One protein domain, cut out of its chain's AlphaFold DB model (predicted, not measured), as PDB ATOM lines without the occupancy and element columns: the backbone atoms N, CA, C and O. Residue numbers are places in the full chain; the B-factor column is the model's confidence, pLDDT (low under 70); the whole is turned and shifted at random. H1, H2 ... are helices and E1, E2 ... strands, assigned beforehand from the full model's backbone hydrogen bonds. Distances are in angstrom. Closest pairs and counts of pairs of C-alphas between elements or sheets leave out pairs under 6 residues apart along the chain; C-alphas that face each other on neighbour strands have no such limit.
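AT A GLANCE: This is residues 2 to 84 of the 84 residues of an uncharacterized protein of Bradyrhizobium icense (UniProt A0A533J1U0). Little of this model is regular: a small three-stranded sheet with one helix packed on one face forms a body, from which residues 2 to 21 stick out as a long tail. The 83 printed residues run E1, E2, E3, H1, mixed in class with 27 in named elements; the antiparallel sheet is ordered E2 E1 E3. The whole is extended, radius of gyration of the C-alphas 18.8 A, spanning 67 by 34 by 21 A.

IN THESE COORDINATES: Find C-alpha 29 at (305.490, 320.860, 414.971), where E1, residues 29 to 34, begins and runs 16.1 A. E2 is residues 40 to 44, 13.1 A; E3 is 56 to 58, 6.9 A. H1, residues 66 to 78, runs 18.5 A to C-alpha 78 at (311.891, 302.859, 419.163).

HOW THE PARTS SIT: In hairpin E1 and E2, look for N 43 and O 30, 2.8 A; for E1 and E3, N 33 and O 57, 2.8 A. H1 is on the sheet, height 8.6 A; its closest C-alphas to E1 are Ala 69 and Tyr 29, 6.1 A. In H1 every O i to N i+4 pair is within hydrogen-bond range.

THE WHOLE: C-alphas 2 and 61 are farthest apart, 66.8 A. The printed part has no cut; E2 to E3 is a long link. Residues 2 to 26 have pLDDT under 70.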
ATOM      1  N   ARG A   2     365.074 336.369 426.538       49.78
ATOM      2  CA  ARG A   2     363.903 337.097 426.022       49.78
ATOM      3  C   ARG A   2     362.759 336.095 425.911       49.78
ATOM      4  O   ARG A   2     362.717 335.283 424.996       49.78
ATOM      5  N   ARG A   3     361.928 336.069 426.953       59.81
ATOM      6  CA  ARG A   3     360.745 335.212 427.052       59.81
ATOM      7  C   ARG A   3     359.688 335.810 426.127       59.81
ATOM      8  O   ARG A   3     359.236 336.921 426.377       59.81
ATOM      9  N   VAL A   4     359.353 335.111 425.048       59.91
ATOM     10  CA  VAL A   4     358.238 335.488 424.174       59.91
ATOM     11  C   VAL A   4     356.976 334.929 424.822       59.91
ATOM     12  O   VAL A   4     356.736 333.726 424.808       59.91
ATOM     13  N   THR A   5     356.223 335.794 425.489       60.12
ATOM     14  CA  THR A   5     354.924 335.471 426.081       60.12
ATOM     15  C   THR A   5     353.911 335.241 424.963       60.12
ATOM     16  O   THR A   5     353.527 336.182 424.270       60.12
ATOM     17  N   ALA A   6     353.501 333.986 424.775       59.53
ATOM     18  CA  ALA A   6     352.406 333.618 423.888       59.53
ATOM     19  C   ALA A   6     351.080 334.100 424.496       59.53
ATOM     20  O   ALA A   6     350.691 333.663 425.578       59.53
ATOM     21  N   LEU A   7     350.405 335.026 423.816       55.84
ATOM     22  CA  LEU A   7     349.091 335.527 424.204       55.84
ATOM     23  C   LEU A   7     348.027 334.683 423.485       55.84
ATOM     24  O   LEU A   7     347.798 334.853 422.289       55.84
ATOM     25  N   CYS A   8     347.402 333.739 424.189       54.28
ATOM     26  CA  CYS A   8     346.254 332.998 423.665       54.28
ATOM     27  C   CYS A   8     345.022 333.912 423.649       54.28
ATOM     28  O   CYS A   8     344.449 334.207 424.696       54.28
ATOM     29  N   ALA A   9     344.597 334.348 422.464       58.06
ATOM     30  CA  ALA A   9     343.291 334.965 422.272       58.06
ATOM     31  C   ALA A   9     342.215 333.865 422.304       58.06
ATOM     32  O   ALA A   9     341.964 333.202 421.301       58.06
ATOM     33  N   ALA A  10     341.607 333.632 423.469       64.00
ATOM     34  CA  ALA A  10     340.435 332.771 423.580       64.00
ATOM     35  C   ALA A  10     339.196 333.565 423.140       64.00
ATOM     36  O   ALA A  10     338.625 334.335 423.909       64.00
ATOM     37  N   THR A  11     338.791 333.416 421.881       64.19
ATOM     38  CA  THR A  11     337.530 333.962 421.373       64.19
ATOM     39  C   THR A  11     336.373 333.082 421.842       64.19
ATOM     40  O   THR A  11     336.060 332.051 421.250       64.19
ATOM     41  N   THR A  12     335.715 333.472 422.932       63.91
ATOM     42  CA  THR A  12     334.455 332.852 423.354       63.91
ATOM     43  C   THR A  12     333.340 333.276 422.400       63.91
ATOM     44  O   THR A  12     332.847 334.402 422.470       63.91
ATOM     45  N   LEU A  13     332.942 332.379 421.497       60.16
ATOM     46  CA  LEU A  13     331.717 332.521 420.710       60.16
ATOM     47  C   LEU A  13     330.520 332.376 421.660       60.16
ATOM     48  O   LEU A  13     330.144 331.266 422.034       60.16
ATOM     49  N   ALA A  14     329.941 333.497 422.085       58.06
ATOM     50  CA  ALA A  14     328.687 333.496 422.824       58.06
ATOM     51  C   ALA A  14     327.557 333.061 421.877       58.06
ATOM     52  O   ALA A  14     327.172 333.798 420.970       58.06
ATOM     53  N   LEU A  15     327.048 331.842 422.059       60.34
ATOM     54  CA  LEU A  15     325.843 331.372 421.380       60.34
ATOM     55  C   LEU A  15     324.629 332.048 422.021       60.34
ATOM     56  O   LEU A  15     324.243 331.728 423.145       60.34
ATOM     57  N   SER A  16     324.029 332.996 421.307       55.34
ATOM     58  CA  SER A  16     322.770 333.631 421.688       55.34
ATOM     59  C   SER A  16     321.654 332.581 421.728       55.34
ATOM     60  O   SER A  16     321.230 332.081 420.686       55.34
ATOM     61  N   VAL A  17     321.151 332.248 422.917       60.34
ATOM     62  CA  VAL A  17     319.918 331.461 423.061       60.34
ATOM     63  C   VAL A  17     318.740 332.398 422.803       60.34
ATOM     64  O   VAL A  17     318.321 333.151 423.678       60.34
ATOM     65  N   LEU A  18     318.218 332.382 421.577       54.22
ATOM     66  CA  LEU A  18     316.925 332.984 421.253       54.22
ATOM     67  C   LEU A  18     315.822 332.147 421.914       54.22
ATOM     68  O   LEU A  18     315.345 331.164 421.350       54.22
ATOM     69  N   ALA A  19     315.434 332.522 423.132       55.34
ATOM     70  CA  ALA A  19     314.248 331.986 423.786       55.34
ATOM     71  C   ALA A  19     313.001 332.655 423.185       55.34
ATOM     72  O   ALA A  19     312.570 333.716 423.630       55.34
ATOM     73  N   VAL A  20     312.436 332.047 422.140       57.25
ATOM     74  CA  VAL A  20     311.122 332.433 421.610       57.25
ATOM     75  C   VAL A  20     310.054 331.737 422.455       57.25
ATOM     76  O   VAL A  20     309.756 330.563 422.262       57.25
ATOM     77  N   THR A  21     309.487 332.453 423.424       55.62
ATOM     78  CA  THR A  21     308.298 332.013 424.167       55.62
ATOM     79  C   THR A  21     307.055 332.306 423.324       55.62
ATOM     80  O   THR A  21     306.493 333.397 423.388       55.62
ATOM     81  N   GLY A  22     306.653 331.364 422.468       52.72
ATOM     82  CA  GLY A  22     305.486 331.518 421.598       52.72
ATOM     83  C   GLY A  22     304.181 331.083 422.270       52.72
ATOM     84  O   GLY A  22     303.898 329.892 422.344       52.72
ATOM     85  N   THR A  23     303.351 332.039 422.699       52.34
ATOM     86  CA  THR A  23     301.927 331.819 423.024       52.34
ATOM     87  C   THR A  23     301.039 332.613 422.062       52.34
ATOM     88  O   THR A  23     300.479 333.643 422.425       52.34
ATOM     89  N   ALA A  24     300.932 332.162 420.815       50.78
ATOM     90  CA  ALA A  24     299.929 332.616 419.849       50.78
ATOM     91  C   ALA A  24     299.834 331.535 418.768       50.78
ATOM     92  O   ALA A  24     300.778 331.382 418.003       50.78
ATOM     93  N   GLN A  25     298.771 330.719 418.804       54.75
ATOM     94  CA  GLN A  25     298.471 329.641 417.849       54.75
ATOM     95  C   GLN A  25     299.733 328.909 417.373       54.75
ATOM     96  O   GLN A  25     300.202 329.158 416.265       54.75
ATOM     97  N   ALA A  26     300.300 328.048 418.229       59.38
ATOM     98  CA  ALA A  26     301.533 327.332 417.916       59.38
ATOM     99  C   ALA A  26     301.415 326.698 416.527       59.38
ATOM    100  O   ALA A  26     300.576 325.822 416.290       59.38
ATOM    101  N   ALA A  27     302.216 327.200 415.590       76.75
ATOM    102  CA  ALA A  27     302.328 326.576 414.296       76.75
ATOM    103  C   ALA A  27     302.736 325.114 414.531       76.75
ATOM    104  O   ALA A  27     303.537 324.826 415.423       76.75
ATOM    105  N   PRO A  28     302.139 324.163 413.802       90.56
ATOM    106  CA  PRO A  28     302.271 322.764 414.161       90.56
ATOM    107  C   PRO A  28     303.732 322.316 414.054       90.56
ATOM    108  O   PRO A  28     304.467 322.731 413.164       90.56
ATOM    109  N   TYR A  29     304.152 321.429 414.939       94.25
ATOM    110  CA  TYR A  29     305.490 320.860 414.971       94.25
ATOM    111  C   TYR A  29     305.570 319.633 414.076       94.25
ATOM    112  O   TYR A  29     304.615 318.871 413.979       94.25
ATOM    113  N   HIS A  30     306.712 319.368 413.461       95.56
ATOM    114  CA  HIS A  30     306.974 318.078 412.820       95.56
ATOM    115  C   HIS A  30     308.418 317.652 413.057       95.56
ATOM    116  O   HIS A  30     309.229 318.437 413.536       95.56
ATOM    117  N   LEU A  31     308.757 316.403 412.747       96.62
ATOM    118  CA  LEU A  31     310.137 315.951 412.814       96.62
ATOM    119  C   LEU A  31     310.805 315.974 411.457       96.62
ATOM    120  O   LEU A  31     310.279 315.449 410.471       96.62
ATOM    121  N   ILE A  32     312.029 316.479 411.468       95.94
ATOM    122  CA  ILE A  32     312.994 316.318 410.394       95.94
ATOM    123  C   ILE A  32     314.059 315.312 410.824       95.94
ATOM    124  O   ILE A  32     314.421 315.246 411.997       95.94
ATOM    125  N   LYS A  33     314.572 314.537 409.871       96.44
ATOM    126  CA  LYS A  33     315.712 313.640 410.039       96.44
ATOM    127  C   LYS A  33     316.879 314.135 409.201       96.44
ATOM    128  O   LYS A  33     316.730 314.320 407.991       96.44
ATOM    129  N   TRP A  34     318.023 314.316 409.840       95.19
ATOM    130  CA  TRP A  34     319.258 314.752 409.205       95.19
ATOM    131  C   TRP A  34     319.942 313.604 408.471       95.19
ATOM    132  O   TRP A  34     320.117 312.510 409.013       95.19
ATOM    133  N   SER A  35     320.343 313.857 407.226       91.81
ATOM    134  CA  SER A  35     321.093 312.876 406.441       91.81
ATOM    135  C   SER A  35     322.507 312.725 407.004       91.81
ATOM    136  O   SER A  35     323.151 313.715 407.343       91.81
ATOM    137  N   GLY A  36     323.000 311.490 407.085       89.62
ATOM    138  CA  GLY A  36     324.352 311.165 407.561       89.62
ATOM    139  C   GLY A  36     324.444 310.858 409.058       89.62
ATOM    140  O   GLY A  36     325.240 310.006 409.436       89.62
ATOM    141  N   THR A  37     323.602 311.468 409.899       89.56
ATOM    142  CA  THR A  37     323.559 311.173 411.348       89.56
ATOM    143  C   THR A  37     322.328 310.379 411.765       89.56
ATOM    144  O   THR A  37     322.322 309.787 412.839       89.56
ATOM    145  N   GLU A  38     321.279 310.356 410.934       91.12
ATOM    146  CA  GLU A  38     319.966 309.792 411.280       91.12
ATOM    147  C   GLU A  38     319.340 310.453 412.531       91.12
ATOM    148  O   GLU A  38     318.401 309.921 413.130       91.12
ATOM    149  N   PHE A  39     319.841 311.632 412.917       93.75
ATOM    150  CA  PHE A  39     319.342 312.404 414.049       93.75
ATOM    151  C   PHE A  39     317.997 313.035 413.701       93.75
ATOM    152  O   PHE A  39     317.853 313.673 412.655       93.75
ATOM    153  N   CYS A  40     317.021 312.901 414.600       95.94
ATOM    154  CA  CYS A  40     315.723 313.547 414.443       95.94
ATOM    155  C   CYS A  40     315.592 314.794 415.311       95.94
ATOM    156  O   CYS A  40     315.718 314.742 416.540       95.94
ATOM    157  N   GLN A  41     315.245 315.902 414.669       94.50
ATOM    158  CA  GLN A  41     315.017 317.198 415.288       94.50
ATOM    159  C   GLN A  41     313.539 317.578 415.183       94.50
ATOM    160  O   GLN A  41     312.901 317.337 414.158       94.50
ATOM    161  N   VAL A  42     313.005 318.181 416.247       95.06
ATOM    162  CA  VAL A  42     311.693 318.832 416.199       95.06
ATOM    163  C   VAL A  42     311.842 320.151 415.453       95.06
ATOM    164  O   VAL A  42     312.693 320.970 415.802       95.06
ATOM    165  N   TRP A  43     311.019 320.343 414.434       94.06
ATOM    166  CA  TRP A  43     310.914 321.575 413.680       94.06
ATOM    167  C   TRP A  43     309.590 322.271 413.976       94.06
ATOM    168  O   TRP A  43     308.527 321.650 413.921       94.06
ATOM    169  N   ASP A  44     309.676 323.563 414.274       92.62
ATOM    170  CA  ASP A  44     308.534 324.449 414.463       92.62
ATOM    171  C   ASP A  44     308.159 325.077 413.111       92.62
ATOM    172  O   ASP A  44     308.969 325.773 412.495       92.62
ATOM    173  N   ASN A  45     306.939 324.823 412.624       89.56
ATOM    174  CA  ASN A  45     306.481 325.373 411.341       89.56
ATOM    175  C   ASN A  45     306.192 326.881 411.380       89.56
ATOM    176  O   ASN A  45     305.877 327.461 410.344       89.56
ATOM    177  N   GLY A  46     306.269 327.509 412.550       88.06
ATOM    178  CA  GLY A  46     306.132 328.950 412.737       88.06
ATOM    179  C   GLY A  46     307.422 329.695 412.422       88.06
ATOM    180  O   GLY A  46     307.396 330.907 412.228       88.06
ATOM    181  N   ILE A  47     308.545 328.977 412.323       86.12
ATOM    182  CA  ILE A  47     309.811 329.535 411.862       86.12
ATOM    183  C   ILE A  47     309.698 329.759 410.341       86.12
ATOM    184  O   ILE A  47     309.576 328.788 409.593       86.12
ATOM    185  N   PRO A  48     309.774 331.012 409.843       84.44
ATOM    186  CA  PRO A  48     309.585 331.334 408.421       84.44
ATOM    187  C   PRO A  48     310.796 330.964 407.546       84.44
ATOM    188  O   PRO A  48     310.849 331.291 406.361       84.44
ATOM    189  N   THR A  49     311.797 330.307 408.128       84.56
ATOM    190  CA  THR A  49     313.003 329.834 407.451       84.56
ATOM    191  C   THR A  49     312.986 328.312 407.345       84.56
ATOM    192  O   THR A  49     312.145 327.633 407.930       84.56
ATOM    193  N   LYS A  50     313.907 327.748 406.560       85.56
ATOM    194  CA  LYS A  50     314.147 326.300 406.528       85.56
ATOM    195  C   LYS A  50     315.391 325.968 407.356       85.56
ATOM    196  O   LYS A  50     316.307 326.793 407.398       85.56
ATOM    197  N   PRO A  51     315.461 324.773 407.969       84.00
ATOM    198  CA  PRO A  51     316.683 324.286 408.587       84.00
ATOM    199  C   PRO A  51     317.839 324.324 407.585       84.00
ATOM    200  O   PRO A  51     317.677 323.965 406.416       84.00
ATOM    201  N   MET A  52     319.006 324.745 408.064       84.00
ATOM    202  CA  MET A  52     320.256 324.710 407.315       84.00
ATOM    203  C   MET A  52     321.248 323.816 408.073       84.00
ATOM    204  O   MET A  52     321.393 324.007 409.282       84.00
ATOM    205  N   PRO A  53     321.932 322.857 407.418       85.75
ATOM    206  CA  PRO A  53     321.892 322.532 405.984       85.75
ATOM    207  C   PRO A  53     320.536 321.998 405.477       85.75
ATOM    208  O   PRO A  53     319.693 321.555 406.241       85.75
ATOM    209  N   ALA A  54     320.290 322.043 404.165       88.31
ATOM    210  CA  ALA A  54     319.025 321.563 403.581       88.31
ATOM    211  C   ALA A  54     319.001 320.034 403.349       88.31
ATOM    212  O   ALA A  54     318.168 319.517 402.609       88.31
ATOM    213  N   ASN A  55     319.930 319.291 403.958       91.19
ATOM    214  CA  ASN A  55     320.091 317.843 403.807       91.19
ATOM    215  C   ASN A  55     319.243 317.048 404.822       91.19
ATOM    216  O   ASN A  55     319.698 316.047 405.381       91.19
ATOM    217  N   TYR A  56     318.003 317.466 405.055       93.62
ATOM    218  CA  TYR A  56     317.069 316.787 405.953       93.62
ATOM    219  C   TYR A  56     315.845 316.248 405.197       93.62
ATOM    220  O   TYR A  56     315.540 316.658 404.077       93.62
ATOM    221  N   LYS A  57     315.115 315.317 405.818       95.19
ATOM    222  CA  LYS A  57     313.813 314.824 405.337       95.19
ATOM    223  C   LYS A  57     312.771 314.936 406.439       95.19
ATOM    224  O   LYS A  57     313.059 314.575 407.572       95.19
ATOM    225  N   ALA A  58     311.560 315.378 406.116       95.38
ATOM    226  CA  ALA A  58     310.441 315.286 407.051       95.38
ATOM    227  C   ALA A  58     310.060 313.809 407.255       95.38
ATOM    228  O   ALA A  58     309.879 313.075 406.282       95.38
ATOM    229  N   VAL A  59     309.963 313.369 408.510       96.25
ATOM    230  CA  VAL A  59     309.686 311.967 408.886       96.25
ATOM    231  C   VAL A  59     308.419 311.806 409.724       96.25
ATOM    232  O   VAL A  59     308.076 310.694 410.122       96.25
ATOM    233  N   SER A  60     307.695 312.896 409.980       96.19
ATOM    234  CA  SER A  60     306.396 312.855 410.645       96.19
ATOM    235  C   SER A  60     305.393 313.802 410.000       96.19
ATOM    236  O   SER A  60     305.756 314.776 409.340       96.19
ATOM    237  N   LYS A  61     304.108 313.534 410.251       95.56
ATOM    238  CA  LYS A  61     303.050 314.522 410.028       95.56
ATOM    239  C   LYS A  61     303.165 315.657 411.061       95.56
ATOM    240  O   LYS A  61     303.732 315.415 412.135       95.56
ATOM    241  N   PRO A  62     302.633 316.855 410.763       95.12
ATOM    242  CA  PRO A  62     302.562 317.938 411.734       95.12
ATOM    243  C   PRO A  62     301.637 317.599 412.915       95.12
ATOM    244  O   PRO A  62     300.607 316.951 412.730       95.12
ATOM    245  N   VAL A  63     301.997 318.049 414.115       94.88
ATOM    246  CA  VAL A  63     301.260 317.873 415.374       94.88
ATOM    247  C   VAL A  63     301.148 319.211 416.112       94.88
ATOM    248  O   VAL A  63     302.034 320.049 415.983       94.88
ATOM    249  N   PRO A  64     300.078 319.453 416.881       92.50
ATOM    250  CA  PRO A  64     299.783 320.791 417.399       92.50
ATOM    251  C   PRO A  64     300.683 321.237 418.559       92.50
ATOM    252  O   PRO A  64     300.726 322.423 418.864       92.50
ATOM    253  N   THR A  65     301.378 320.314 419.231       92.69
ATOM    254  CA  THR A  65     302.166 320.622 420.432       92.69
ATOM    255  C   THR A  65     303.567 320.030 420.371       92.69
ATOM    256  O   THR A  65     303.801 318.993 419.741       92.69
ATOM    257  N   LEU A  66     304.498 320.678 421.074       91.69
ATOM    258  CA  LEU A  66     305.867 320.197 421.227       91.69
ATOM    259  C   LEU A  66     305.899 318.818 421.901       91.69
ATOM    260  O   LEU A  66     306.593 317.923 421.425       91.69
ATOM    261  N   ASP A  67     305.087 318.606 422.940       94.38
ATOM    262  CA  ASP A  67     304.997 317.316 423.635       94.38
ATOM    263  C   ASP A  67     304.534 316.189 422.707       94.38
ATOM    264  O   ASP A  67     305.097 315.093 422.723       94.38
ATOM    265  N   ALA A  68     303.561 316.460 421.828       95.12
ATOM    266  CA  ALA A  68     303.144 315.495 420.818       95.12
ATOM    267  C   ALA A  68     304.289 315.180 419.839       95.12
ATOM    268  O   ALA A  68     304.485 314.020 419.473       95.12
ATOM    269  N   ALA A  69     305.090 316.177 419.446       96.12
ATOM    270  CA  ALA A  69     306.242 315.960 418.569       96.12
ATOM    271  C   ALA A  69     307.341 315.137 419.257       96.12
ATOM    272  O   ALA A  69     307.935 314.255 418.632       96.12
ATOM    273  N   LEU A  70     307.576 315.365 420.552       96.00
ATOM    274  CA  LEU A  70     308.504 314.576 421.364       96.00
ATOM    275  C   LEU A  70     308.024 313.128 421.532       96.00
ATOM    276  O   LEU A  70     308.826 312.200 421.407       96.00
ATOM    277  N   ALA A  71     306.721 312.909 421.721       97.75
ATOM    278  CA  ALA A  71     306.141 311.568 421.758       97.75
ATOM    279  C   ALA A  71     306.315 310.832 420.416       97.75
ATOM    280  O   ALA A  71     306.718 309.664 420.387       97.75
ATOM    281  N   VAL A  72     306.096 311.524 419.291       97.56
ATOM    282  CA  VAL A  72     306.370 310.989 417.948       97.56
ATOM    283  C   VAL A  72     307.858 310.666 417.781       97.56
ATOM    284  O   VAL A  72     308.189 309.588 417.283       97.56
ATOM    285  N   LYS A  73     308.762 311.538 418.252       96.56
ATOM    286  CA  LYS A  73     310.218 311.307 418.220       96.56
ATOM    287  C   LYS A  73     310.590 310.041 418.971       96.56
ATOM    288  O   LYS A  73     311.265 309.186 418.404       96.56
ATOM    289  N   ALA A  74     310.099 309.878 420.196       97.50
ATOM    290  CA  ALA A  74     310.333 308.676 420.987       97.50
ATOM    291  C   ALA A  74     309.830 307.414 420.263       97.50
ATOM    292  O   ALA A  74     310.517 306.392 420.239       97.50
ATOM    293  N   GLY A  75     308.662 307.482 419.617       97.44
ATOM    294  CA  GLY A  75     308.135 306.390 418.796       97.44
ATOM    295  C   GLY A  75     309.036 306.039 417.606       97.44
ATOM    296  O   GLY A  75     309.263 304.863 417.329       97.44
ATOM    297  N   LEU A  76     309.584 307.040 416.919       96.81
ATOM    298  CA  LEU A  76     310.494 306.835 415.788       96.81
ATOM    299  C   LEU A  76     311.874 306.326 416.219       96.81
ATOM    300  O   LEU A  76     312.474 305.533 415.496       96.81
ATOM    301  N   MET A  77     312.346 306.710 417.407       96.38
ATOM    302  CA  MET A  77     313.557 306.139 418.005       96.38
ATOM    303  C   MET A  77     313.373 304.653 418.319       96.38
ATOM    304  O   MET A  77     314.208 303.839 417.941       96.38
ATOM    305  N   LYS A  78     312.231 304.272 418.909       96.94
ATOM    306  CA  LYS A  78     311.891 302.859 419.163       96.94
ATOM    307  C   LYS A  78     311.821 302.020 417.882       96.94
ATOM    308  O   LYS A  78     312.115 300.834 417.917       96.94
ATOM    309  N   LYS A  79     311.447 302.629 416.752       95.88
ATOM    310  CA  LYS A  79     311.398 301.982 415.428       95.88
ATOM    311  C   LYS A  79     312.743 301.979 414.688       95.88
ATOM    312  O   LYS A  79     312.794 301.508 413.557       95.88
ATOM    313  N   GLY A  80     313.804 302.544 415.270       95.00
ATOM    314  CA  GLY A  80     315.116 302.668 414.625       95.00
ATOM    315  C   GLY A  80     315.173 303.680 413.474       95.00
ATOM    316  O   GLY A  80     316.169 303.730 412.760       95.00
ATOM    317  N   VAL A  81     314.125 304.491 413.287       94.62
ATOM    318  CA  VAL A  81     314.074 305.537 412.249       94.62
ATOM    319  C   VAL A  81     314.897 306.755 412.661       94.62
ATOM    320  O   VAL A  81     315.521 307.390 411.817       94.62
ATOM    321  N   CYS A  82     314.874 307.081 413.954       94.81
ATOM    322  CA  CYS A  82     315.608 308.191 414.548       94.81
ATOM    323  C   CYS A  82     316.697 307.669 415.482       94.81
ATOM    324  O   CYS A  82     316.457 306.730 416.242       94.81
ATOM    325  N   LYS A  83     317.856 308.326 415.482       92.25
ATOM    326  CA  LYS A  83     318.954 308.062 416.418       92.25
ATOM    327  C   LYS A  83     319.168 309.239 417.374       92.25
ATOM    328  O   LYS A  83     318.632 310.329 417.146       92.25
ATOM    329  N   LEU A  84     319.866 308.949 418.477       83.94
ATOM    330  CA  LEU A  84     320.364 309.949 419.426       83.94
ATOM    331  C   LEU A  84     321.414 310.840 418.767       83.94
ATOM    332  O   LEU A  84     322.194 310.304 417.949       83.94
TER     333      LEU A  84